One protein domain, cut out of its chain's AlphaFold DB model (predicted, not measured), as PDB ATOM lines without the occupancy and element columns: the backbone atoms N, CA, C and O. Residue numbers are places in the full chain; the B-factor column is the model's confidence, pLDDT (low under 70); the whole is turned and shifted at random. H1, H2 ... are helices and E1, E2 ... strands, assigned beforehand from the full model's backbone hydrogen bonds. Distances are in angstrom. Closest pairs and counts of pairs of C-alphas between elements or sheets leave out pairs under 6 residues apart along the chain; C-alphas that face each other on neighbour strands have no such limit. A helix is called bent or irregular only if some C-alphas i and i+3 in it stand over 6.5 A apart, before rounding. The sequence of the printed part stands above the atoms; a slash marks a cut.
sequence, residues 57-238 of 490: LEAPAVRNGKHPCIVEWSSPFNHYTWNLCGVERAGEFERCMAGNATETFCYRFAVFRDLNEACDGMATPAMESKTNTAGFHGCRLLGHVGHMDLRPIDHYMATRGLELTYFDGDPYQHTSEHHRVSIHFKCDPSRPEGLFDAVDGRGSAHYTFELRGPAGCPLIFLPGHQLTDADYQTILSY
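What this domain is: This is residues 57 to 238 of the 490 residues of the protein "Autophagy-related protein 27" of Vitrella brassicaformis (strain CCMP3155) (UniProt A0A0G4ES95). The main body is one long sheet of eight strands, curled like part of a barrel and folded back on itself: the leaf E3, E4 and E5 faces the leaf E7, E8, E10 and E9, and the bent strand E6 is the hinge. Beyond one end of this body lies a small sheet, E1, E2 and E11, with the short helix H2 grazing it, and H1 joins the small sheet to the large one along the chain. The printed part has 182 residues, with eleven named strands and two named helices in the order E1, E2, H1, E3 to E11, H2, and its class is mostly strand. The large sheet runs E3, E4, E5, E6, E7, E8, E10, E9 and is mixed; the small one runs E1, E2, E11 and is antiparallel. The whole is compact, with a radius of gyration of the C-alphas of 17.3 A, yet elongated in outline, spanning 59 by 34 by 27 A.

Where its parts are: In the large sheet, E3 is residues 92 to 98, E4 residues 103 to 110 with 23.5 A from first to last C-alpha, and E5 residues 126 to 132. E6, the longest strand, is residues 137 to 152 and measures 35.7 A, from C-alpha 137 at (167.242, 178.092, 109.963) to C-alpha 152 at (162.454, 206.130, 131.513). E7 is residues 161 to 167, E8 residues 180 to 187 with 22.6 A, E9 residues 195 to 200, and E10 residues 206 to 213 with 22.9 A. In the small sheet, E1 is residues 70 to 74, beginning at C-alpha 70 (150.960, 206.505, 124.277), E2 residues 79 to 83, and E11 residues 219 to 221. H1 is residues 85 to 90. H2 is residues 229 to 237, 12.3 A long, ending at C-alpha 237 (148.663, 214.817, 115.130).

How they stand to each other: E3 to E8 form a meander, each strand the antiparallel neighbour of the one before. N 95 and O 107 of the hairpin E3 and E4 are 2.9 A apart, and N 106 and O 129 of E4 and E5 2.8 A. E6 bends by 72 degrees at residue 146, and its pairing is staggered: residues 137 to 143 pair with E5 (N 138 to O 130, 2.8 A) and residues 144 to 152 with E7 (N 165 to O 149, 2.8 A). E7 and E8 are a hairpin, with N 183 and O 164 2.7 A apart. E8 and E10 are parallel at 20 degrees, with N 184 and O 209 2.7 A apart. E10 and E9 are antiparallel, with N 197 and O 210 2.9 A apart. The folded sheet, bent back into two leaves, has 50 pairs of C-alphas within 11 A between them. The closest C-alphas of the edge strands E3 and E9 are those of Phe 93 and Phe 196, 7.5 A apart. In the small sheet, N 73 and O 80 of the hairpin E1 and E2 are 2.9 A apart, and N 219 and O 81 of E11 and E2 2.8 A. The closest C-alphas of E2 and E7 are those of Trp 82 and Leu 162, 7.8 A apart. H1 only grazes the large sheet, with its residues 87 to 90; H2 only grazes the small one, with its residues 232 to 236. H1 and H2 are close but not clearly touching, the C-alphas of Cys 85 and Leu 236 being 7.7 A apart, at a shallow tilt of 29 degrees, the same way. In both helices every O i to N i+4 pair is within hydrogen-bond range.

The domain as a whole: The two C-alphas farthest apart are those of Ala 134 and Gly 224, at 60.2 A. The printed part has no cut. The links E4 to E5, 15 residues, and E7 to E8, 12 residues, are long. Mean pLDDT of the printed part is 92.3, no printed residue is under 70, and E9 has a mean of 82.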
ATOM      1  N   LEU A  57     160.038 207.442 142.404       76.88
ATOM      2  CA  LEU A  57     160.823 207.568 141.175       76.88
ATOM      3  C   LEU A  57     160.873 206.253 140.392       76.88
ATOM      4  O   LEU A  57     160.925 206.302 139.174       76.88
ATOM      5  N   GLU A  58     160.792 205.110 141.069       81.88
ATOM      6  CA  GLU A  58     160.746 203.769 140.463       81.88
ATOM      7  C   GLU A  58     159.351 203.362 139.953       81.88
ATOM      8  O   GLU A  58     159.132 202.203 139.600       81.88
ATOM      9  N   ALA A  59     158.381 204.282 139.925       83.62
ATOM     10  CA  ALA A  59     157.072 203.977 139.363       83.62
ATOM     11  C   ALA A  59     157.213 203.608 137.871       83.62
ATOM     12  O   ALA A  59     157.841 204.372 137.128       83.62
ATOM     13  N   PRO A  60     156.627 202.483 137.417       86.88
ATOM     14  CA  PRO A  60     156.683 202.099 136.014       86.88
ATOM     15  C   PRO A  60     155.940 203.130 135.164       86.88
ATOM     16  O   PRO A  60     154.945 203.723 135.594       86.88
ATOM     17  N   ALA A  61     156.424 203.352 133.948       86.00
ATOM     18  CA  ALA A  61     155.658 204.074 132.949       86.00
ATOM     19  C   ALA A  61     154.479 203.197 132.506       86.00
ATOM     20  O   ALA A  61     154.584 201.975 132.402       86.00
ATOM     21  N   VAL A  62     153.327 203.815 132.273       93.44
ATOM     22  CA  VAL A  62     152.074 203.096 132.038       93.44
ATOM     23  C   VAL A  62     151.555 203.433 130.650       93.44
ATOM     24  O   VAL A  62     151.624 204.576 130.198       93.44
ATOM     25  N   ARG A  63     151.026 202.425 129.957       92.19
ATOM     26  CA  ARG A  63     150.328 202.626 128.685       92.19
ATOM     27  C   ARG A  63     148.992 203.305 128.946       92.19
ATOM     28  O   ARG A  63     148.253 202.911 129.849       92.19
ATOM     29  N   ASN A  64     148.652 204.285 128.124       90.75
ATOM     30  CA  ASN A  64     147.354 204.925 128.206       90.75
ATOM     31  C   ASN A  64     146.246 203.935 127.795       90.75
ATOM     32  O   ASN A  64     146.290 203.345 126.717       90.75
ATOM     33  N   GLY A  65     145.227 203.756 128.640       87.31
ATOM     34  CA  GLY A  65     144.158 202.780 128.391       87.31
ATOM     35  C   GLY A  65     143.300 203.073 127.151       87.31
ATOM     36  O   GLY A  65     142.714 202.155 126.584       87.31
ATOM     37  N   LYS A  66     143.232 204.336 126.711       87.62
ATOM     38  CA  LYS A  66     142.511 204.760 125.500       87.62
ATOM     39  C   LYS A  66     143.402 204.691 124.258       87.62
ATOM     40  O   LYS A  66     142.934 204.312 123.186       87.62
ATOM     41  N   HIS A  67     144.674 205.047 124.407       87.38
ATOM     42  CA  HIS A  67     145.671 205.059 123.340       87.38
ATOM     43  C   HIS A  67     146.891 204.241 123.766       87.38
ATOM     44  O   HIS A  67     147.862 204.804 124.260       87.38
ATOM     45  N   PRO A  68     146.891 202.917 123.566       91.44
ATOM     46  CA  PRO A  68     147.874 202.046 124.199       91.44
ATOM     47  C   PRO A  68     149.298 202.225 123.627       91.44
ATOM     48  O   PRO A  68     150.261 201.731 124.201       91.44
ATOM     49  N   CYS A  69     149.470 202.969 122.536       93.56
ATOM     50  CA  CYS A  69     150.770 203.401 122.015       93.56
ATOM     51  C   CYS A  69     151.317 204.697 122.635       93.56
ATOM     52  O   CYS A  69     152.449 205.087 122.350       93.56
ATOM     53  N   ILE A  70     150.527 205.366 123.474       94.69
ATOM     54  CA  ILE A  70     150.960 206.505 124.277       94.69
ATOM     55  C   ILE A  70     151.404 205.976 125.635       94.69
ATOM     56  O   ILE A  70     150.673 205.236 126.301       94.69
ATOM     57  N   VAL A  71     152.614 206.351 126.030       95.81
ATOM     58  CA  VAL A  71     153.210 205.963 127.306       95.81
ATOM     59  C   VAL A  71     153.311 207.193 128.184       95.81
ATOM     60  O   VAL A  71     153.824 208.224 127.757       95.81
ATOM     61  N   GLU A  72     152.832 207.077 129.413       95.38
ATOM     62  CA  GLU A  72     152.836 208.150 130.395       95.38
ATOM     63  C   GLU A  72     153.686 207.762 131.594       95.38
ATOM     64  O   GLU A  72     153.640 206.635 132.089       95.38
ATOM     65  N   TRP A  73     154.447 208.722 132.100       94.56
ATOM     66  CA  TRP A  73     155.196 208.572 133.334       94.56
ATOM     67  C   TRP A  73     155.120 209.861 134.135       94.56
ATOM     68  O   TRP A  73     155.348 210.951 133.615       94.56
ATOM     69  N   SER A  74     154.802 209.745 135.419       91.69
ATOM     70  CA  SER A  74     154.708 210.897 136.314       91.69
ATOM     71  C   SER A  74     155.822 210.833 137.340       91.69
ATOM     72  O   SER A  74     155.880 209.900 138.136       91.69
ATOM     73  N   SER A  75     156.670 211.854 137.359       87.88
ATOM     74  CA  SER A  75     157.559 212.104 138.485       87.88
ATOM     75  C   SER A  75     156.872 213.030 139.496       87.88
ATOM     76  O   SER A  75     155.835 213.629 139.197       87.88
ATOM     77  N   PRO A  76     157.452 213.231 140.692       85.38
ATOM     78  CA  PRO A  76     156.962 214.235 141.637       85.38
ATOM     79  C   PRO A  76     156.926 215.666 141.078       85.38
ATOM     80  O   PRO A  76     156.236 216.516 141.637       85.38
ATOM     81  N   PHE A  77     157.676 215.943 140.007       86.31
ATOM     82  CA  PHE A  77     157.860 217.294 139.480       86.31
ATOM     83  C   PHE A  77     157.270 217.512 138.098       86.31
ATOM     84  O   PHE A  77     156.955 218.648 137.788       86.31
ATOM     85  N   ASN A  78     157.153 216.478 137.269       88.12
ATOM     86  CA  ASN A  78     156.745 216.612 135.875       88.12
ATOM     87  C   ASN A  78     155.941 215.385 135.445       88.12
ATOM     88  O   ASN A  78     156.167 214.279 135.939       88.12
ATOM     89  N   HIS A  79     155.059 215.580 134.473       91.88
ATOM     90  CA  HIS A  79     154.403 214.498 133.754       91.88
ATOM     91  C   HIS A  79     155.006 214.402 132.351       91.88
ATOM     92  O   HIS A  79     155.144 215.411 131.659       91.88
ATOM     93  N   TYR A  80     155.411 213.202 131.958       93.81
ATOM     94  CA  TYR A  80     156.073 212.922 130.692       93.81
ATOM     95  C   TYR A  80     155.201 211.995 129.863       93.81
ATOM     96  O   TYR A  80     154.691 210.995 130.371       93.81
ATOM     97  N   THR A  81     155.076 212.310 128.581       95.00
ATOM     98  CA  THR A  81     154.274 211.525 127.650       95.00
ATOM     99  C   THR A  81     155.073 211.247 126.386       95.00
ATOM    100  O   THR A  81     155.527 212.178 125.723       95.00
ATOM    101  N   TRP A  82     155.231 209.974 126.028       95.56
ATOM    102  CA  TRP A  82     155.848 209.540 124.774       95.56
ATOM    103  C   TRP A  82     154.775 209.045 123.814       95.56
ATOM    104  O   TRP A  82     153.901 208.261 124.191       95.56
ATOM    105  N   ASN A  83     154.863 209.476 122.558       94.88
ATOM    106  CA  ASN A  83     154.021 208.976 121.481       94.88
ATOM    107  C   ASN A  83     154.803 207.936 120.670       94.88
ATOM    108  O   ASN A  83     155.637 208.290 119.839       94.88
ATOM    109  N   LEU A  84     154.513 206.652 120.893       95.75
ATOM    110  CA  LEU A  84     155.105 205.548 120.132       95.75
ATOM    111  C   LEU A  84     154.187 205.043 119.010       95.75
ATOM    112  O   LEU A  84     154.495 204.043 118.368       95.75
ATOM    113  N   CYS A  85     153.072 205.722 118.727       94.75
ATOM    114  CA  CYS A  85     152.102 205.282 117.721       94.75
ATOM    115  C   CYS A  85     152.672 205.324 116.293       94.75
ATOM    116  O   CYS A  85     152.216 204.589 115.416       94.75
ATOM    117  N   GLY A  86     153.642 206.202 116.020       91.94
ATOM    118  CA  GLY A  86     154.396 206.194 114.761       91.94
ATOM    119  C   GLY A  86     155.236 204.925 114.626       91.94
ATOM    120  O   GLY A  86     155.114 204.199 113.642       91.94
ATOM    121  N   VAL A  87     155.990 204.599 115.676       93.88
ATOM    122  CA  VAL A  87     156.881 203.434 115.744       93.88
ATOM    123  C   VAL A  87     156.110 202.111 115.705       93.88
ATOM    124  O   VAL A  87     156.489 201.209 114.969       93.88
ATOM    125  N   GLU A  88     155.002 201.998 116.440       94.75
ATOM    126  CA  GLU A  88     154.127 200.817 116.399       94.75
ATOM    127  C   GLU A  88     153.553 200.596 114.988       94.75
ATOM    128  O   GLU A  88     153.523 199.473 114.480       94.75
ATOM    129  N   ARG A  89     153.138 201.673 114.304       94.06
ATOM    130  CA  ARG A  89     152.629 201.590 112.925       94.06
ATOM    131  C   ARG A  89     153.720 201.328 111.894       94.06
ATOM    132  O   ARG A  89     153.404 200.735 110.866       94.06
ATOM    133  N   ALA A  90     154.961 201.738 112.160       92.06
ATOM    134  CA  ALA A  90     156.082 201.600 111.233       92.06
ATOM    135  C   ALA A  90     156.357 200.143 110.831       92.06
ATOM    136  O   ALA A  90     156.906 199.914 109.759       92.06
ATOM    137  N   GLY A  91     155.921 199.167 111.632       92.75
ATOM    138  CA  GLY A  91     155.999 197.764 111.245       92.75
ATOM    139  C   GLY A  91     156.799 196.942 112.237       92.75
ATOM    140  O   GLY A  91     156.604 197.032 113.452       92.75
ATOM    141  N   GLU A  92     157.658 196.112 111.674       95.44
ATOM    142  CA  GLU A  92     158.673 195.347 112.375       95.44
ATOM    143  C   GLU A  92     160.027 195.969 112.055       95.44
ATOM    144  O   GLU A  92     160.260 196.446 110.942       95.44
ATOM    145  N   PHE A  93     160.921 195.954 113.030       95.19
ATOM    146  CA  PHE A  93     162.298 196.381 112.863       95.19
ATOM    147  C   PHE A  93     163.156 195.140 112.699       95.19
ATOM    148  O   PHE A  93     163.021 194.203 113.480       95.19
ATOM    149  N   GLU A  94     164.038 195.138 111.703       95.12
ATOM    150  CA  GLU A  94     164.948 194.029 111.429       95.12
ATOM    151  C   GLU A  94     166.386 194.526 111.293       95.12
ATOM    152  O   GLU A  94     166.661 195.530 110.630       95.12
ATOM    153  N   ARG A  95     167.329 193.781 111.875       94.25
ATOM    154  CA  ARG A  95     168.753 193.922 111.569       94.25
ATOM    155  C   ARG A  95     169.446 192.581 111.540       94.25
ATOM    156  O   ARG A  95     169.504 191.880 112.547       94.25
ATOM    157  N   CYS A  96     170.084 192.306 110.414       94.00
ATOM    158  CA  CYS A  96     170.977 191.173 110.264       94.00
ATOM    159  C   CYS A  96     172.430 191.576 110.523       94.00
ATOM    160  O   CYS A  96     172.901 192.625 110.079       94.00
ATOM    161  N   MET A  97     173.151 190.725 111.242       93.19
ATOM    162  CA  MET A  97     174.573 190.847 111.520       93.19
ATOM    163  C   MET A  97     175.270 189.548 111.139       93.19
ATOM    164  O   MET A  97     174.811 188.455 111.485       93.19
ATOM    165  N   ALA A  98     176.419 189.660 110.479       92.75
ATOM    166  CA  ALA A  98     177.280 188.510 110.252       92.75
ATOM    167  C   ALA A  98     177.752 187.945 111.604       92.75
ATOM    168  O   ALA A  98     178.135 188.679 112.524       92.75
ATOM    169  N   GLY A  99     177.644 186.634 111.763       89.06
ATOM    170  CA  GLY A  99     178.241 185.886 112.854       89.06
ATOM    171  C   GLY A  99     179.701 185.570 112.549       89.06
ATOM    172  O   GLY A  99     180.514 186.433 112.234       89.06
ATOM    173  N   ASN A 100     180.006 184.289 112.634       90.00
ATOM    174  CA  ASN A 100     181.129 183.600 112.013       90.00
ATOM    175  C   ASN A 100     180.952 183.533 110.479       90.00
ATOM    176  O   ASN A 100     179.901 183.881 109.948       90.00
ATOM    177  N   ALA A 101     181.986 183.080 109.759       89.69
ATOM    178  CA  ALA A 101     182.062 183.125 108.289       89.69
ATOM    179  C   ALA A 101     180.876 182.477 107.543       89.69
ATOM    180  O   ALA A 101     180.685 182.737 106.358       89.69
ATOM    181  N   THR A 102     180.097 181.630 108.216       94.50
ATOM    182  CA  THR A 102     178.983 180.879 107.633       94.50
ATOM    183  C   THR A 102     177.628 181.192 108.256       94.50
ATOM    184  O   THR A 102     176.643 180.606 107.818       94.50
ATOM    185  N   GLU A 103     177.547 182.071 109.260       95.62
ATOM    186  CA  GLU A 103     176.310 182.318 110.011       95.62
ATOM    187  C   GLU A 103     175.878 183.780 109.910       95.62
ATOM    188  O   GLU A 103     176.688 184.702 109.979       95.62
ATOM    189  N   THR A 104     174.574 183.993 109.777       95.88
ATOM    190  CA  THR A 104     173.928 185.304 109.836       95.88
ATOM    191  C   THR A 104     172.874 185.272 110.931       95.88
ATOM    192  O   THR A 104     172.049 184.361 110.966       95.88
ATOM    193  N   PHE A 105     172.917 186.263 111.817       94.94
ATOM    194  CA  PHE A 105     171.956 186.444 112.898       94.94
ATOM    195  C   PHE A 105     171.082 187.649 112.574       94.94
ATOM    196  O   PHE A 105     171.617 188.749 112.431       94.94
ATOM    197  N   CYS A 106     169.774 187.462 112.444       95.75
ATOM    198  CA  CYS A 106     168.816 188.536 112.215       95.75
ATOM    199  C   CYS A 106     167.952 188.732 113.455       95.75
ATOM    200  O   CYS A 106     167.321 187.808 113.954       95.75
ATOM    201  N   TYR A 107     167.945 189.956 113.961       96.06
ATOM    202  CA  TYR A 107     167.164 190.354 115.119       96.06
ATOM    203  C   TYR A 107     165.943 191.106 114.630       96.06
ATOM    204  O   TYR A 107     166.084 192.066 113.868       96.06
ATOM    205  N   ARG A 108     164.764 190.664 115.062       96.75
ATOM    206  CA  ARG A 108     163.486 191.273 114.702       96.75
ATOM    207  C   ARG A 108     162.702 191.622 115.943       96.75
ATOM    208  O   ARG A 108     162.687 190.842 116.889       96.75
ATOM    209  N   PHE A 109     162.045 192.772 115.941       97.12
ATOM    210  CA  PHE A 109     161.089 193.116 116.987       97.12
ATOM    211  C   PHE A 109     159.991 194.051 116.481       97.12
ATOM    212  O   PHE A 109     160.169 194.797 115.518       97.12
ATOM    213  N   ALA A 110     158.854 194.024 117.162       97.19
ATOM    214  CA  ALA A 110     157.763 194.968 117.014       97.19
ATOM    215  C   ALA A 110     157.498 195.661 118.354       97.19
ATOM    216  O   ALA A 110     157.823 195.150 119.423       97.19
ATOM    217  N   VAL A 111     156.916 196.857 118.293       96.69
ATOM    218  CA  VAL A 111     156.549 197.625 119.485       96.69
ATOM    219  C   VAL A 111     155.082 197.361 119.801       96.69
ATOM    220  O   VAL A 111     154.222 197.548 118.950       96.69
ATOM    221  N   PHE A 112     154.812 196.915 121.027       97.12
ATOM    222  CA  PHE A 112     153.489 196.625 121.602       97.12
ATOM    223  C   PHE A 112     152.616 195.555 120.933       97.12
ATOM    224  O   PHE A 112     151.438 195.424 121.279       97.12
ATOM    225  N   ARG A 113     153.184 194.750 120.041       97.00
ATOM    226  CA  ARG A 113     152.502 193.631 119.386       97.00
ATOM    227  C   ARG A 113     153.489 192.515 119.081       97.00
ATOM    228  O   ARG A 113     154.695 192.748 119.109       97.00
ATOM    229  N   ASP A 114     152.963 191.350 118.743       98.00
ATOM    230  CA  ASP A 114     153.771 190.259 118.209       98.00
ATOM    231  C   ASP A 114     154.196 190.531 116.757       98.00
ATOM    232  O   ASP A 114     153.557 191.298 116.027       98.00
ATOM    233  N   LEU A 115     155.296 189.900 116.352       97.31
ATOM    234  CA  LEU A 115     155.747 189.819 114.968       97.31
ATOM    235  C   LEU A 115     154.719 189.049 114.122       97.31
ATOM    236  O   LEU A 115     154.038 188.146 114.608       97.31
ATOM    237  N   ASN A 116     154.624 189.383 112.834       96.62
ATOM    238  CA  ASN A 116     153.765 188.670 111.886       96.62
ATOM    239  C   ASN A 116     154.284 187.253 111.605       96.62
ATOM    240  O   ASN A 116     153.505 186.364 111.261       96.62
ATOM    241  N   GLU A 117     155.597 187.050 111.720       95.88
ATOM    242  CA  GLU A 117     156.230 185.741 111.605       95.88
ATOM    243  C   GLU A 117     156.407 185.122 112.989       95.88
ATOM    244  O   GLU A 117     157.020 185.714 113.877       95.88
ATOM    245  N   ALA A 118     155.859 183.921 113.161       95.25
ATOM    246  CA  ALA A 118     155.969 183.168 114.396       95.25
ATOM    247  C   ALA A 118     157.276 182.363 114.427       95.25
ATOM    248  O   ALA A 118     157.638 181.704 113.452       95.25
ATOM    249  N   CYS A 119     157.936 182.363 115.579       96.56
ATOM    250  CA  CYS A 119     159.126 181.566 115.845       96.56
ATOM    251  C   CYS A 119     158.676 180.180 116.322       96.56
ATOM    252  O   CYS A 119     158.051 180.075 117.375       96.56
ATOM    253  N   ASP A 120     158.884 179.133 115.518       95.31
ATOM    254  CA  ASP A 120     158.374 177.774 115.789       95.31
ATOM    255  C   ASP A 120     156.858 177.729 116.088       95.31
ATOM    256  O   ASP A 120     156.370 176.963 116.919       95.31
ATOM    257  N   GLY A 121     156.087 178.579 115.400       96.25
ATOM    258  CA  GLY A 121     154.634 178.689 115.574       96.25
ATOM    259  C   GLY A 121     154.192 179.485 116.808       96.25
ATOM    260  O   GLY A 121     152.990 179.667 117.004       96.25
ATOM    261  N   MET A 122     155.127 180.002 117.609       96.94
ATOM    262  CA  MET A 122     154.840 180.879 118.742       96.94
ATOM    263  C   MET A 122     154.937 182.355 118.343       96.94
ATOM    264  O   MET A 122     155.925 182.806 117.760       96.94
ATOM    265  N   ALA A 123     153.893 183.117 118.672       97.31
ATOM    266  CA  ALA A 123     153.881 184.564 118.509       97.31
ATOM    267  C   ALA A 123     154.791 185.220 119.563       97.31
ATOM    268  O   ALA A 123     154.764 184.855 120.741       97.31
ATOM    269  N   THR A 124     155.614 186.173 119.133       97.69
ATOM    270  CA  THR A 124     156.534 186.899 120.013       97.69
ATOM    271  C   THR A 124     156.752 188.322 119.501       97.69
ATOM    272  O   THR A 124     156.813 188.518 118.286       97.69
ATOM    273  N   PRO A 125     156.899 189.333 120.378       97.88
ATOM    274  CA  PRO A 125     157.239 190.693 119.979       97.88
ATOM    275  C   PRO A 125     158.693 190.834 119.533       97.88
ATOM    276  O   PRO A 125     159.023 191.849 118.928       97.88
ATOM    277  N   ALA A 126     159.572 189.876 119.841       97.94
ATOM    278  CA  ALA A 126     160.983 189.961 119.501       97.94
ATOM    279  C   ALA A 126     161.622 188.577 119.351       97.94
ATOM    280  O   ALA A 126     161.483 187.723 120.224       97.94
ATOM    281  N   MET A 127     162.386 188.378 118.279       97.50
ATOM    282  CA  MET A 127     163.071 187.116 118.003       97.50
ATOM    283  C   MET A 127     164.476 187.317 117.426       97.50
ATOM    284  O   MET A 127     164.772 188.319 116.771       97.50
ATOM    285  N   GLU A 128     165.334 186.326 117.648       96.50
ATOM    286  CA  GLU A 128     166.614 186.138 116.967       96.50
ATOM    287  C   GLU A 128     166.465 184.964 115.996       96.50
ATOM    288  O   GLU A 128     166.182 183.844 116.416       96.50
ATOM    289  N   SER A 129     166.685 185.187 114.703       96.44
ATOM    290  CA  SER A 129     166.813 184.116 113.720       96.44
ATOM    291  C   SER A 129     168.273 183.919 113.325       96.44
ATOM    292  O   SER A 129     169.061 184.859 113.211       96.44
ATOM    293  N   LYS A 130     168.654 182.662 113.128       96.12
ATOM    294  CA  LYS A 130     169.991 182.236 112.733       96.12
ATOM    295  C   LYS A 130     169.881 181.477 111.423       96.12
ATOM    296  O   LYS A 130     169.237 180.436 111.369       96.12
ATOM    297  N   THR A 131     170.563 181.962 110.395       96.75
ATOM    298  CA  THR A 131     170.675 181.269 109.108       96.75
ATOM    299  C   THR A 131     172.131 180.931 108.837       96.75
ATOM    300  O   THR A 131     173.006 181.774 109.047       96.75
ATOM    301  N   ASN A 132     172.415 179.713 108.371       95.88
ATOM    302  CA  ASN A 132     173.753 179.344 107.911       95.88
ATOM    303  C   ASN A 132     173.813 179.079 106.399       95.88
ATOM    304  O   ASN A 132     172.793 178.928 105.729       95.88
ATOM    305  N   THR A 133     175.024 178.976 105.852       94.38
ATOM    306  CA  THR A 133     175.247 178.682 104.422       94.38
ATOM    307  C   THR A 133     174.726 177.315 103.972       94.38
ATOM    308  O   THR A 133     174.593 177.084 102.775       94.38
ATOM    309  N   ALA A 134     174.446 176.399 104.903       93.31
ATOM    310  CA  ALA A 134     173.842 175.098 104.618       93.31
ATOM    311  C   ALA A 134     172.301 175.152 104.567       93.31
ATOM    312  O   ALA A 134     171.671 174.114 104.384       93.31
ATOM    313  N   GLY A 135     171.694 176.334 104.737       92.00
ATOM    314  CA  GLY A 135     170.241 176.510 104.757       92.00
ATOM    315  C   GLY A 135     169.580 176.061 106.061       92.00
ATOM    316  O   GLY A 135     168.370 175.870 106.100       92.00
ATOM    317  N   PHE A 136     170.350 175.862 107.136       93.62
ATOM    318  CA  PHE A 136     169.769 175.663 108.460       93.62
ATOM    319  C   PHE A 136     169.217 176.994 108.964       93.62
ATOM    320  O   PHE A 136     169.957 177.982 109.034       93.62
ATOM    321  N   HIS A 137     167.946 176.977 109.351       94.44
ATOM    322  CA  HIS A 137     167.242 178.092 109.963       94.44
ATOM    323  C   HIS A 137     166.901 177.713 111.404       94.44
ATOM    324  O   HIS A 137     166.174 176.752 111.640       94.44
ATOM    325  N   GLY A 138     167.467 178.445 112.358       95.94
ATOM    326  CA  GLY A 138     167.069 178.403 113.762       95.94
ATOM    327  C   GLY A 138     166.380 179.705 114.139       95.94
ATOM    328  O   GLY A 138     166.686 180.753 113.571       95.94
ATOM    329  N   CYS A 139     165.475 179.649 115.104       97.19
ATOM    330  CA  CYS A 139     164.832 180.825 115.666       97.19
ATOM    331  C   CYS A 139     164.829 180.728 117.197       97.19
ATOM    332  O   CYS A 139     164.916 179.632 117.749       97.19
ATOM    333  N   ARG A 140     164.822 181.879 117.868       96.88
ATOM    334  CA  ARG A 140     164.792 182.005 119.322       96.88
ATOM    335  C   ARG A 140     163.915 183.179 119.744       96.88
ATOM    336  O   ARG A 140     164.067 184.282 119.217       96.88
ATOM    337  N   LEU A 141     163.058 182.961 120.734       97.94
ATOM    338  CA  LEU A 141     162.185 183.971 121.322       97.94
ATOM    339  C   LEU A 141     162.970 184.831 122.316       97.94
ATOM    340  O   LEU A 141     163.656 184.312 123.197       97.94
ATOM    341  N   LEU A 142     162.853 186.155 122.201       97.56
ATOM    342  CA  LEU A 142     163.556 187.107 123.072       97.56
ATOM    343  C   LEU A 142     162.651 187.748 124.132       97.56
ATOM    344  O   LEU A 142     163.145 188.484 124.983       97.56
ATOM    345  N   GLY A 143     161.346 187.481 124.086       97.50
ATOM    346  CA  GLY A 143     160.380 187.900 125.097       97.50
ATOM    347  C   GLY A 143     158.931 187.684 124.660       97.50
ATOM    348  O   GLY A 143     158.679 187.157 123.576       97.50
ATOM    349  N   HIS A 144     157.977 188.132 125.478       97.50
ATOM    350  CA  HIS A 144     156.537 188.067 125.206       97.50
ATOM    351  C   HIS A 144     155.834 189.411 125.411       97.50
ATOM    352  O   HIS A 144     156.145 190.164 126.331       97.50
ATOM    353  N   VAL A 145     154.814 189.695 124.591       95.44
ATOM    354  CA  VAL A 145     154.069 190.965 124.658       95.44
ATOM    355  C   VAL A 145     153.269 191.112 125.958       95.44
ATOM    356  O   VAL A 145     153.064 192.224 126.438       95.44
ATOM    357  N   GLY A 146     152.835 189.992 126.547       95.19
ATOM    358  CA  GLY A 146     152.104 189.983 127.813       95.19
ATOM    359  C   GLY A 146     152.976 190.322 129.022       95.19
ATOM    360  O   GLY A 146     152.456 190.809 130.023       95.19
ATOM    361  N   HIS A 147     154.286 190.079 128.934       96.38
ATOM    362  CA  HIS A 147     155.239 190.263 130.022       96.38
ATOM    363  C   HIS A 147     156.257 191.324 129.603       96.38
ATOM    364  O   HIS A 147     157.356 191.025 129.135       96.38
ATOM    365  N   MET A 148     155.856 192.588 129.733       96.56
ATOM    366  CA  MET A 148     156.679 193.738 129.374       96.56
ATOM    367  C   MET A 148     156.702 194.797 130.473       96.56
ATOM    368  O   MET A 148     155.757 194.909 131.253       96.56
ATOM    369  N   ASP A 149     157.763 195.598 130.487       96.75
ATOM    370  CA  ASP A 149     157.932 196.751 131.370       96.75
ATOM    371  C   ASP A 149     158.311 197.994 130.561       96.75
ATOM    372  O   ASP A 149     158.971 197.907 129.522       96.75
ATOM    373  N   LEU A 150     157.878 199.155 131.041       96.94
ATOM    374  CA  LEU A 150     158.148 200.455 130.442       96.94
ATOM    375  C   LEU A 150     158.706 201.373 131.521       96.94
ATOM    376  O   LEU A 150     158.081 201.575 132.562       96.94
ATOM    377  N   ARG A 151     159.851 201.994 131.259       96.56
ATOM    378  CA  ARG A 151     160.472 202.930 132.204       96.56
ATOM    379  C   ARG A 151     161.290 203.993 131.485       96.56
ATOM    380  O   ARG A 151     161.777 203.737 130.387       96.56
ATOM    381  N   PRO A 152     161.483 205.189 132.057       96.44
ATOM    382  CA  PRO A 152     162.454 206.130 131.513       96.44
ATOM    383  C   PRO A 152     163.855 205.501 131.492       96.44
ATOM    384  O   PRO A 152     164.241 204.847 132.460       96.44
ATOM    385  N   ILE A 153     164.644 205.748 130.438       95.50
ATOM    386  CA  ILE A 153     166.051 205.282 130.372       95.50
ATOM    387  C   ILE A 153     166.844 205.811 131.579       95.50
ATOM    388  O   ILE A 153     167.723 205.146 132.123       95.50
ATOM    389  N   ASP A 154     166.522 207.032 132.002       92.19
ATOM    390  CA  ASP A 154     167.094 207.676 133.173       92.19
ATOM    391  C   ASP A 154     165.972 208.298 134.010       92.19
ATOM    392  O   ASP A 154     165.354 209.282 133.604       92.19
ATOM    393  N   HIS A 155     165.716 207.741 135.195       88.50
ATOM    394  CA  HIS A 155     164.678 208.225 136.113       88.50
ATOM    395  C   HIS A 155     164.898 209.681 136.564       88.50
ATOM    396  O   HIS A 155     163.940 210.364 136.929       88.50
ATOM    397  N   TYR A 156     166.136 210.187 136.520       85.31
ATOM    398  CA  TYR A 156     166.437 211.589 136.829       85.31
ATOM    399  C   TYR A 156     166.271 212.501 135.611       85.31
ATOM    400  O   TYR A 156     166.044 213.701 135.759       85.31
ATOM    401  N   MET A 157     166.385 211.940 134.407       90.19
ATOM    402  CA  MET A 157     166.334 212.660 133.139       90.19
ATOM    403  C   MET A 157     165.489 211.894 132.120       90.19
ATOM    404  O   MET A 157     166.000 211.424 131.104       90.19
ATOM    405  N   ALA A 158     164.176 211.828 132.357       92.50
ATOM    406  CA  ALA A 158     163.237 211.172 131.441       92.50
ATOM    407  C   ALA A 158     163.282 211.752 130.013       92.50
ATOM    408  O   ALA A 158     162.976 211.068 129.043       92.50
ATOM    409  N   THR A 159     163.771 212.984 129.851       93.44
ATOM    410  CA  THR A 159     164.046 213.598 128.544       93.44
ATOM    411  C   THR A 159     165.072 212.845 127.694       93.44
ATOM    412  O   THR A 159     165.132 213.077 126.491       93.44
ATOM    413  N   ARG A 160     165.870 211.941 128.280       95.31
ATOM    414  CA  ARG A 160     166.819 211.092 127.543       95.31
ATOM    415  C   ARG A 160     166.128 210.014 126.716       95.31
ATOM    416  O   ARG A 160     166.675 209.618 125.686       95.31
ATOM    417  N   GLY A 161     164.957 209.553 127.146       96.44
ATOM    418  CA  GLY A 161     164.210 208.541 126.419       96.44
ATOM    419  C   GLY A 161     163.442 207.562 127.288       96.44
ATOM    420  O   GLY A 161     163.365 207.695 128.511       96.44
ATOM    421  N   LEU A 162     162.911 206.551 126.614       97.25
ATOM    422  CA  LEU A 162     162.080 205.496 127.177       97.25
ATOM    423  C   LEU A 162     162.706 204.128 126.882       97.25
ATOM    424  O   LEU A 162     163.221 203.900 125.791       97.25
ATOM    425  N   GLU A 163     162.666 203.222 127.847       97.50
ATOM    426  CA  GLU A 163     163.033 201.817 127.716       97.50
ATOM    427  C   GLU A 163     161.766 200.960 127.751       97.50
ATOM    428  O   GLU A 163     160.939 201.093 128.654       97.50
ATOM    429  N   LEU A 164     161.637 200.073 126.769       97.69
ATOM    430  CA  LEU A 164     160.636 199.012 126.706       97.69
ATOM    431  C   LEU A 164     161.347 197.673 126.832       97.69
ATOM    432  O   LEU A 164     162.167 197.346 125.980       97.69
ATOM    433  N   THR A 165     161.029 196.896 127.858       98.00
ATOM    434  CA  THR A 165     161.616 195.568 128.054       98.00
ATOM    435  C   THR A 165     160.568 194.491 127.841       98.00
ATOM    436  O   THR A 165     159.510 194.558 128.456       98.00
ATOM    437  N   TYR A 166     160.864 193.493 127.012       98.38
ATOM    438  CA  TYR A 166     160.103 192.246 126.930       98.38
ATOM    439  C   TYR A 166     160.830 191.151 127.706       98.38
ATOM    440  O   TYR A 166     162.044 190.990 127.561       98.38
ATOM    441  N   PHE A 167     160.088 190.402 128.517       97.94
ATOM    442  CA  PHE A 167     160.602 189.330 129.370       97.94
ATOM    443  C   PHE A 167     160.123 187.958 128.903       97.94
ATOM    444  O   PHE A 167     159.265 187.850 128.025       97.94
ATOM    445  N   ASP A 168     160.669 186.929 129.549       97.31
ATOM    446  CA  ASP A 168     160.252 185.533 129.446       97.31
ATOM    447  C   ASP A 168     160.385 184.932 128.046       97.31
ATOM    448  O   ASP A 168     159.556 184.142 127.622       97.31
ATOM    449  N   GLY A 169     161.455 185.276 127.329       97.56
ATOM    450  CA  GLY A 169     161.843 184.569 126.112       97.56
ATOM    451  C   GLY A 169     162.294 183.129 126.384       97.56
ATOM    452  O   GLY A 169     162.097 182.568 127.468       97.56
ATOM    453  N   ASP A 170     162.959 182.523 125.403       97.38
ATOM    454  CA  ASP A 170     163.461 181.157 125.554       97.38
ATOM    455  C   ASP A 170     164.452 181.040 126.728       97.38
ATOM    456  O   ASP A 170     165.166 182.002 127.037       97.38
ATOM    457  N   PRO A 171     164.545 179.866 127.380       96.69
ATOM    458  CA  PRO A 171     165.556 179.617 128.399       96.69
ATOM    459  C   PRO A 171     166.970 179.867 127.861       96.69
ATOM    460  O   PRO A 171     167.347 179.389 126.786       96.69
ATOM    461  N   TYR A 172     167.775 180.595 128.627       96.06
ATOM    462  CA  TYR A 172     169.159 180.862 128.282       96.06
ATOM    463  C   TYR A 172     170.037 179.666 128.659       96.06
ATOM    464  O   TYR A 172     170.415 179.461 129.811       96.06
ATOM    465  N   GLN A 173     170.406 178.870 127.655       92.31
ATOM    466  CA  GLN A 173     171.232 177.672 127.841       92.31
ATOM    467  C   GLN A 173     170.606 176.697 128.864       92.31
ATOM    468  O   GLN A 173     169.447 176.315 128.739       92.31
ATOM    469  N   HIS A 174     171.383 176.253 129.854       91.31
ATOM    470  CA  HIS A 174     170.944 175.373 130.940       91.31
ATOM    471  C   HIS A 174     170.737 176.134 132.257       91.31
ATOM    472  O   HIS A 174     170.798 175.531 133.330       91.31
ATOM    473  N   THR A 175     170.563 177.457 132.198       94.25
ATOM    474  CA  THR A 175     170.283 178.268 133.385       94.25
ATOM    475  C   THR A 175     168.773 178.403 133.589       94.25
ATOM    476  O   THR A 175     167.969 178.052 132.727       94.25
ATOM    477  N   SER A 176     168.375 178.896 134.760       94.56
ATOM    478  CA  SER A 176     166.990 179.296 135.031       94.56
ATOM    479  C   SER A 176     166.653 180.684 134.478       94.56
ATOM    480  O   SER A 176     165.562 181.188 134.729       94.56
ATOM    481  N   GLU A 177     167.603 181.352 133.821       96.25
ATOM    482  CA  GLU A 177     167.370 182.666 133.241       96.25
ATOM    483  C   GLU A 177     166.684 182.513 131.890       96.25
ATOM    484  O   GLU A 177     167.000 181.619 131.109       96.25
ATOM    485  N   HIS A 178     165.754 183.414 131.612       97.31
ATOM    486  CA  HIS A 178     165.098 183.511 130.321       97.31
ATOM    487  C   HIS A 178     165.682 184.672 129.535       97.31
ATOM    488  O   HIS A 178     166.140 185.669 130.107       97.31
ATOM    489  N   HIS A 179     165.643 184.551 128.215       97.56
ATOM    490  CA  HIS A 179     165.985 185.660 127.357       97.56
ATOM    491  C   HIS A 179     165.053 186.849 127.597       97.56
ATOM    492  O   HIS A 179     163.853 186.698 127.823       97.56
ATOM    493  N   ARG A 180     165.627 188.048 127.561       97.44
ATOM    494  CA  ARG A 180     164.886 189.306 127.611       97.44
ATOM    495  C   ARG A 180     165.496 190.309 126.653       97.44
ATOM    496  O   ARG A 180     166.698 190.270 126.376       97.44
ATOM    497  N   VAL A 181     164.690 191.261 126.215       97.62
ATOM    498  CA  VAL A 181     165.134 192.317 125.309       97.62
ATOM    499  C   VAL A 181     164.686 193.683 125.799       97.62
ATOM    500  O   VAL A 181     163.506 193.887 126.056       97.62
ATOM    501  N   SER A 182     165.624 194.624 125.886       97.75
ATOM    502  CA  SER A 182     165.369 196.041 126.156       97.75
ATOM    503  C   SER A 182     165.486 196.849 124.866       97.75
ATOM    504  O   SER A 182     166.493 196.777 124.169       97.75
ATOM    505  N   ILE A 183     164.480 197.658 124.554       97.62
ATOM    506  CA  ILE A 183     164.451 198.593 123.429       97.62
ATOM    507  C   ILE A 183     164.531 200.012 123.992       97.62
ATOM    508  O   ILE A 183     163.618 200.482 124.668       97.62
ATOM    509  N   HIS A 184     165.630 200.701 123.709       97.06
ATOM    510  CA  HIS A 184     165.901 202.072 124.125       97.06
ATOM    511  C   HIS A 184     165.473 203.054 123.033       97.06
ATOM    512  O   HIS A 184     166.162 203.216 122.025       97.06
ATOM    513  N   PHE A 185     164.372 203.764 123.264       96.75
ATOM    514  CA  PHE A 185     163.936 204.908 122.465       96.75
ATOM    515  C   PHE A 185     164.647 206.170 122.953       96.75
ATOM    516  O   PHE A 185     164.161 206.873 123.840       96.75
ATOM    517  N   LYS A 186     165.820 206.459 122.394       96.12
ATOM    518  CA  LYS A 186     166.608 207.649 122.730       96.12
ATOM    519  C   LYS A 186     166.057 208.877 122.006       96.12
ATOM    520  O   LYS A 186     165.841 208.841 120.794       96.12
ATOM    521  N   CYS A 187     165.867 209.969 122.746       95.56
ATOM    522  CA  CYS A 187     165.385 211.223 122.176       95.56
ATOM    523  C   CYS A 187     166.410 211.810 121.196       95.56
ATOM    524  O   CYS A 187     167.509 212.202 121.588       95.56
ATOM    525  N   ASP A 188     166.023 211.894 119.924       94.38
ATOM    526  CA  ASP A 188     166.738 212.648 118.899       94.38
ATOM    527  C   ASP A 188     165.716 213.298 117.952       94.38
ATOM    528  O   ASP A 188     165.232 212.644 117.026       94.38
ATOM    529  N   PRO A 189     165.353 214.578 118.165       91.44
ATOM    530  CA  PRO A 189     164.342 215.249 117.349       91.44
ATOM    531  C   PRO A 189     164.833 215.556 115.927       91.44
ATOM    532  O   PRO A 189     164.041 215.967 115.082       91.44
ATOM    533  N   SER A 190     166.136 215.409 115.661       90.31
ATOM    534  CA  SER A 190     166.737 215.716 114.362       90.31
ATOM    535  C   SER A 190     166.719 214.533 113.395       90.31
ATOM    536  O   SER A 190     166.859 214.722 112.185       90.31
ATOM    537  N   ARG A 191     166.546 213.314 113.916       90.38
ATOM    538  CA  ARG A 191     166.523 212.088 113.119       90.38
ATOM    539  C   ARG A 191     165.103 211.725 112.684       90.38
ATOM    540  O   ARG A 191     164.150 212.049 113.386       90.38
ATOM    541  N   PRO A 192     164.936 211.043 111.541       87.44
ATOM    542  CA  PRO A 192     163.656 210.438 111.198       87.44
ATOM    543  C   PRO A 192     163.308 209.318 112.191       87.44
ATOM    544  O   PRO A 192     164.190 208.702 112.790       87.44
ATOM    545  N   GLU A 193     162.014 209.046 112.360       83.94
ATOM    546  CA  GLU A 193     161.550 207.926 113.183       83.94
ATOM    547  C   GLU A 193     162.036 206.576 112.633       83.94
ATOM    548  O   GLU A 193     162.104 206.365 111.422       83.94
ATOM    549  N   GLY A 194     162.335 205.644 113.542       72.69
ATOM    550  CA  GLY A 194     162.557 204.238 113.199       72.69
ATOM    551  C   GLY A 194     163.970 203.865 112.745       72.69
ATOM    552  O   GLY A 194     164.164 202.743 112.280       72.69
ATOM    553  N   LEU A 195     164.969 204.745 112.885       80.44
ATOM    554  CA  LEU A 195     166.347 204.364 112.575       80.44
ATOM    555  C   LEU A 195     166.927 203.472 113.682       80.44
ATOM    556  O   LEU A 195     167.101 203.895 114.828       80.44
ATOM    557  N   PHE A 196     167.245 202.236 113.308       82.94
ATOM    558  CA  PHE A 196     167.818 201.234 114.192       82.94
ATOM    559  C   PHE A 196     169.343 201.359 114.284       82.94
ATOM    560  O   PHE A 196     170.065 201.037 113.339       82.94
ATOM    561  N   ASP A 197     169.846 201.827 115.428       82.44
ATOM    562  CA  ASP A 197     171.244 202.245 115.576       82.44
ATOM    563  C   ASP A 197     172.175 201.107 115.991       82.44
ATOM    564  O   ASP A 197     173.220 200.905 115.362       82.44
ATOM    565  N   ALA A 198     171.809 200.336 117.014       80.38
ATOM    566  CA  ALA A 198     172.700 199.344 117.607       80.38
ATOM    567  C   ALA A 198     171.957 198.149 118.210       80.38
ATOM    568  O   ALA A 198     170.809 198.259 118.639       80.38
ATOM    569  N   VAL A 199     172.676 197.026 118.248       81.50
ATOM    570  CA  VAL A 199     172.341 195.808 118.989       81.50
ATOM    571  C   VAL A 199     173.518 195.511 119.906       81.50
ATOM    572  O   VAL A 199     174.648 195.440 119.423       81.50
ATOM    573  N   ASP A 200     173.248 195.311 121.188       85.88
ATOM    574  CA  ASP A 200     174.202 194.806 122.173       85.88
ATOM    575  C   ASP A 200     173.640 193.543 122.853       85.88
ATOM    576  O   ASP A 200     172.425 193.334 122.865       85.88
ATOM    577  N   GLY A 201     174.512 192.692 123.398       77.19
ATOM    578  CA  GLY A 201     174.117 191.479 124.131       77.19
ATOM    579  C   GLY A 201     174.327 190.152 123.393       77.19
ATOM    580  O   GLY A 201     173.606 189.176 123.610       77.19
ATOM    581  N   ARG A 202     175.305 190.071 122.483       74.25
ATOM    582  CA  ARG A 202     175.622 188.793 121.827       74.25
ATOM    583  C   ARG A 202     176.244 187.831 122.846       74.25
ATOM    584  O   ARG A 202     177.331 188.089 123.349       74.25
ATOM    585  N   GLY A 203     175.576 186.705 123.103       80.19
ATOM    586  CA  GLY A 203     176.042 185.716 124.082       80.19
ATOM    587  C   GLY A 203     175.652 186.031 125.529       80.19
ATOM    588  O   GLY A 203     176.294 185.524 126.442       80.19
ATOM    589  N   SER A 204     174.616 186.845 125.744       90.88
ATOM    590  CA  SER A 204     173.978 187.055 127.047       90.88
ATOM    591  C   SER A 204     172.492 186.690 127.001       90.88
ATOM    592  O   SER A 204     171.883 186.606 125.935       90.88
ATOM    593  N   ALA A 205     171.881 186.497 128.174       95.38
ATOM    594  CA  ALA A 205     170.428 186.358 128.292       95.38
ATOM    595  C   ALA A 205     169.690 187.670 127.948       95.38
ATOM    596  O   ALA A 205     168.517 187.658 127.591       95.38
ATOM    597  N   HIS A 206     170.375 188.812 128.030       96.62
ATOM    598  CA  HIS A 206     169.795 190.139 127.834       96.62
ATOM    599  C   HIS A 206     170.304 190.772 126.540       96.62
ATOM    600  O   HIS A 206     171.511 190.952 126.383       96.62
ATOM    601  N   TYR A 207     169.383 191.133 125.648       96.38
ATOM    602  CA  TYR A 207     169.653 191.904 124.436       96.38
ATOM    603  C   TYR A 207     169.235 193.360 124.622       96.38
ATOM    604  O   TYR A 207     168.206 193.639 125.238       96.38
ATOM    605  N   THR A 208     170.000 194.288 124.055       96.56
ATOM    606  CA  THR A 208     169.660 195.713 124.053       96.56
ATOM    607  C   THR A 208     169.637 196.257 122.633       96.56
ATOM    608  O   THR A 208     170.573 196.080 121.857       96.56
ATOM    609  N   PHE A 209     168.559 196.951 122.308       95.81
ATOM    610  CA  PHE A 209     168.290 197.570 121.024       95.81
ATOM    611  C   PHE A 209     168.207 199.080 121.190       95.81
ATOM    612  O   PHE A 209     167.548 199.563 122.104       95.81
ATOM    613  N   GLU A 210     168.840 199.845 120.300       96.00
ATOM    614  CA  GLU A 210     168.757 201.309 120.326       96.00
ATOM    615  C   GLU A 210     168.036 201.860 119.094       96.00
ATOM    616  O   GLU A 210     168.451 201.638 117.954       96.00
ATOM    617  N   LEU A 211     166.984 202.640 119.342       94.94
ATOM    618  CA  LEU A 211     166.260 203.432 118.355       94.94
ATOM    619  C   LEU A 211     166.427 204.909 118.708       94.94
ATOM    620  O   LEU A 211     166.062 205.335 119.805       94.94
ATOM    621  N   ARG A 212     166.963 205.706 117.782       94.81
ATOM    622  CA  ARG A 212     167.036 207.165 117.942       94.81
ATOM    623  C   ARG A 212     165.997 207.830 117.076       94.81
ATOM    624  O   ARG A 212     165.935 207.581 115.875       94.81
ATOM    625  N   GLY A 213     165.219 208.710 117.683       93.75
ATOM    626  CA  GLY A 213     164.281 209.520 116.935       93.75
ATOM    627  C   GLY A 213     163.338 210.322 117.821       93.75
ATOM    628  O   GLY A 213     163.451 210.303 119.053       93.75
ATOM    629  N   PRO A 214     162.371 211.003 117.198       93.75
ATOM    630  CA  PRO A 214     161.444 211.880 117.892       93.75
ATOM    631  C   PRO A 214     160.501 211.145 118.844       93.75
ATOM    632  O   PRO A 214     160.131 211.693 119.873       93.75
ATOM    633  N   ALA A 215     160.175 209.884 118.554       94.44
ATOM    634  CA  ALA A 215     159.363 209.037 119.428       94.44
ATOM    635  C   ALA A 215     160.006 208.803 120.813       94.44
ATOM    636  O   ALA A 215     159.306 208.546 121.790       94.44
ATOM    637  N   GLY A 216     161.336 208.927 120.920       95.62
ATOM    638  CA  GLY A 216     162.050 208.893 122.198       95.62
ATOM    639  C   GLY A 216     161.971 210.203 122.987       95.62
ATOM    640  O   GLY A 216     162.353 210.233 124.154       95.62
ATOM    641  N   CYS A 217     161.490 211.295 122.389       95.56
ATOM    642  CA  CYS A 217     161.402 212.597 123.038       95.56
ATOM    643  C   CYS A 217     160.053 212.762 123.749       95.56
ATOM    644  O   CYS A 217     159.018 212.796 123.079       95.56
ATOM    645  N   PRO A 218     160.027 212.894 125.088       95.25
ATOM    646  CA  PRO A 218     158.776 213.099 125.793       95.25
ATOM    647  C   PRO A 218     158.247 214.514 125.582       95.25
ATOM    648  O   PRO A 218     158.998 215.493 125.590       95.25
ATOM    649  N   LEU A 219     156.928 214.625 125.526       92.56
ATOM    650  CA  LEU A 219     156.226 215.863 125.820       92.56
ATOM    651  C   LEU A 219     156.176 216.036 127.339       92.56
ATOM    652  O   LEU A 219     155.864 215.092 128.067       92.56
ATOM    653  N   ILE A 220     156.534 217.228 127.812       90.62
ATOM    654  CA  ILE A 220     156.640 217.539 129.240       90.62
ATOM    655  C   ILE A 220     155.473 218.438 129.627       90.62
ATOM    656  O   ILE A 220     155.312 219.524 129.070       90.62
ATOM    657  N   PHE A 221     154.708 218.002 130.620       87.50
ATOM    658  CA  PHE A 221     153.611 218.750 131.211       87.50
ATOM    659  C   PHE A 221     153.929 219.093 132.666       87.50
ATOM    660  O   PHE A 221     154.599 218.339 133.383       87.50
ATOM    661  N   LEU A 222     153.432 220.250 133.104       84.00
ATOM    662  CA  LEU A 222     153.552 220.689 134.489       84.00
ATOM    663  C   LEU A 222     152.787 219.739 135.427       84.00
ATOM    664  O   LEU A 222     151.762 219.167 135.038       84.00
ATOM    665  N   PRO A 223     153.255 219.577 136.673       81.31
ATOM    666  CA  PRO A 223     152.625 218.677 137.624       81.31
ATOM    667  C   PRO A 223     151.184 219.122 137.908       81.31
ATOM    668  O   PRO A 223     150.909 220.305 138.107       81.31
ATOM    669  N   GLY A 224     150.260 218.157 137.921       78.31
ATOM    670  CA  GLY A 224     148.824 218.397 138.102       78.31
ATOM    671  C   GLY A 224     148.041 218.667 136.811       78.31
ATOM    672  O   GLY A 224     146.814 218.745 136.874       78.31
ATOM    673  N   HIS A 225     148.703 218.763 135.651       83.62
ATOM    674  CA  HIS A 225     148.010 218.794 134.359       83.62
ATOM    675  C   HIS A 225     147.376 217.430 134.075       83.62
ATOM    676  O   HIS A 225     148.073 216.417 134.041       83.62
ATOM    677  N   GLN A 226     146.058 217.392 133.881       84.81
ATOM    678  CA  GLN A 226     145.367 216.198 133.397       84.81
ATOM    679  C   GLN A 226     145.241 216.291 131.881       84.81
ATOM    680  O   GLN A 226     144.648 217.245 131.376       84.81
ATOM    681  N   LEU A 227     145.786 215.302 131.170       84.50
ATOM    682  CA  LEU A 227     145.686 215.227 129.716       84.50
ATOM    683  C   LEU A 227     144.216 215.140 129.295       84.50
ATOM    684  O   LEU A 227     143.495 214.207 129.656       84.50
ATOM    685  N   THR A 228     143.779 216.128 128.525       87.62
ATOM    686  CA  THR A 228     142.437 216.189 127.946       87.62
ATOM    687  C   THR A 228     142.387 215.465 126.602       87.62
ATOM    688  O   THR A 228     143.409 215.229 125.962       87.62
ATOM    689  N   ASP A 229     141.185 215.168 126.105       84.62
ATOM    690  CA  ASP A 229     141.011 214.613 124.755       84.62
ATOM    691  C   ASP A 229     141.631 215.498 123.660       84.62
ATOM    692  O   ASP A 229     142.162 214.979 122.679       84.62
ATOM    693  N   ALA A 230     141.616 216.823 123.839       83.69
ATOM    694  CA  ALA A 230     142.269 217.758 122.925       83.69
ATOM    695  C   ALA A 230     143.803 217.633 122.966       83.69
ATOM    696  O   ALA A 230     144.451 217.704 121.917       83.69
ATOM    697  N   ASP A 231     144.375 217.385 124.147       83.00
ATOM    698  CA  ASP A 231     145.811 217.140 124.295       83.00
ATOM    699  C   ASP A 231     146.197 215.861 123.547       83.00
ATOM    700  O   ASP A 231     147.113 215.895 122.734       83.00
ATOM    701  N   TYR A 232     145.441 214.763 123.693       84.56
ATOM    702  CA  TYR A 232     145.706 213.531 122.936       84.56
ATOM    703  C   TYR A 232     145.612 213.725 121.424       84.56
ATOM    704  O   TYR A 232     146.462 213.218 120.698       84.56
ATOM    705  N   GLN A 233     144.627 214.478 120.924       83.81
ATOM    706  CA  GLN A 233     144.557 214.784 119.489       83.81
ATOM    707  C   GLN A 233     145.771 215.596 119.020       83.81
ATOM    708  O   GLN A 233     146.292 215.359 117.929       83.81
ATOM    709  N   THR A 234     146.271 216.507 119.856       82.50
ATOM    710  CA  THR A 234     147.503 217.259 119.581       82.50
ATOM    711  C   THR A 234     148.717 216.328 119.562       82.50
ATOM    712  O   THR A 234     149.505 216.371 118.624       82.50
ATOM    713  N   ILE A 235     148.827 215.425 120.539       82.62
ATOM    714  CA  ILE A 235     149.902 214.427 120.624       82.62
ATOM    715  C   ILE A 235     149.890 213.508 119.397       82.62
ATOM    716  O   ILE A 235     150.940 213.247 118.816       82.62
ATOM    717  N   LEU A 236     148.716 213.029 118.981       84.31
ATOM    718  CA  LEU A 236     148.554 212.104 117.855       84.31
ATOM    719  C   LEU A 236     148.789 212.763 116.493       84.31
ATOM    720  O   LEU A 236     149.264 212.103 115.570       84.31
ATOM    721  N   SER A 237     148.432 214.040 116.356       83.00
ATOM    722  CA  SER A 237     148.663 214.817 115.130       83.00
ATOM    723  C   SER A 237     150.074 215.394 115.041       83.00
ATOM    724  O   SER A 237     150.475 215.845 113.967       83.00
ATOM    725  N   TYR A 238     150.836 215.362 116.137       77.00
ATOM    726  CA  TYR A 238     152.203 215.849 116.166       77.00
ATOM    727  C   TYR A 238     153.076 215.050 115.196       77.00
ATOM    728  O   TYR A 238     153.350 213.868 115.398       77.00
TER     729      TYR A 238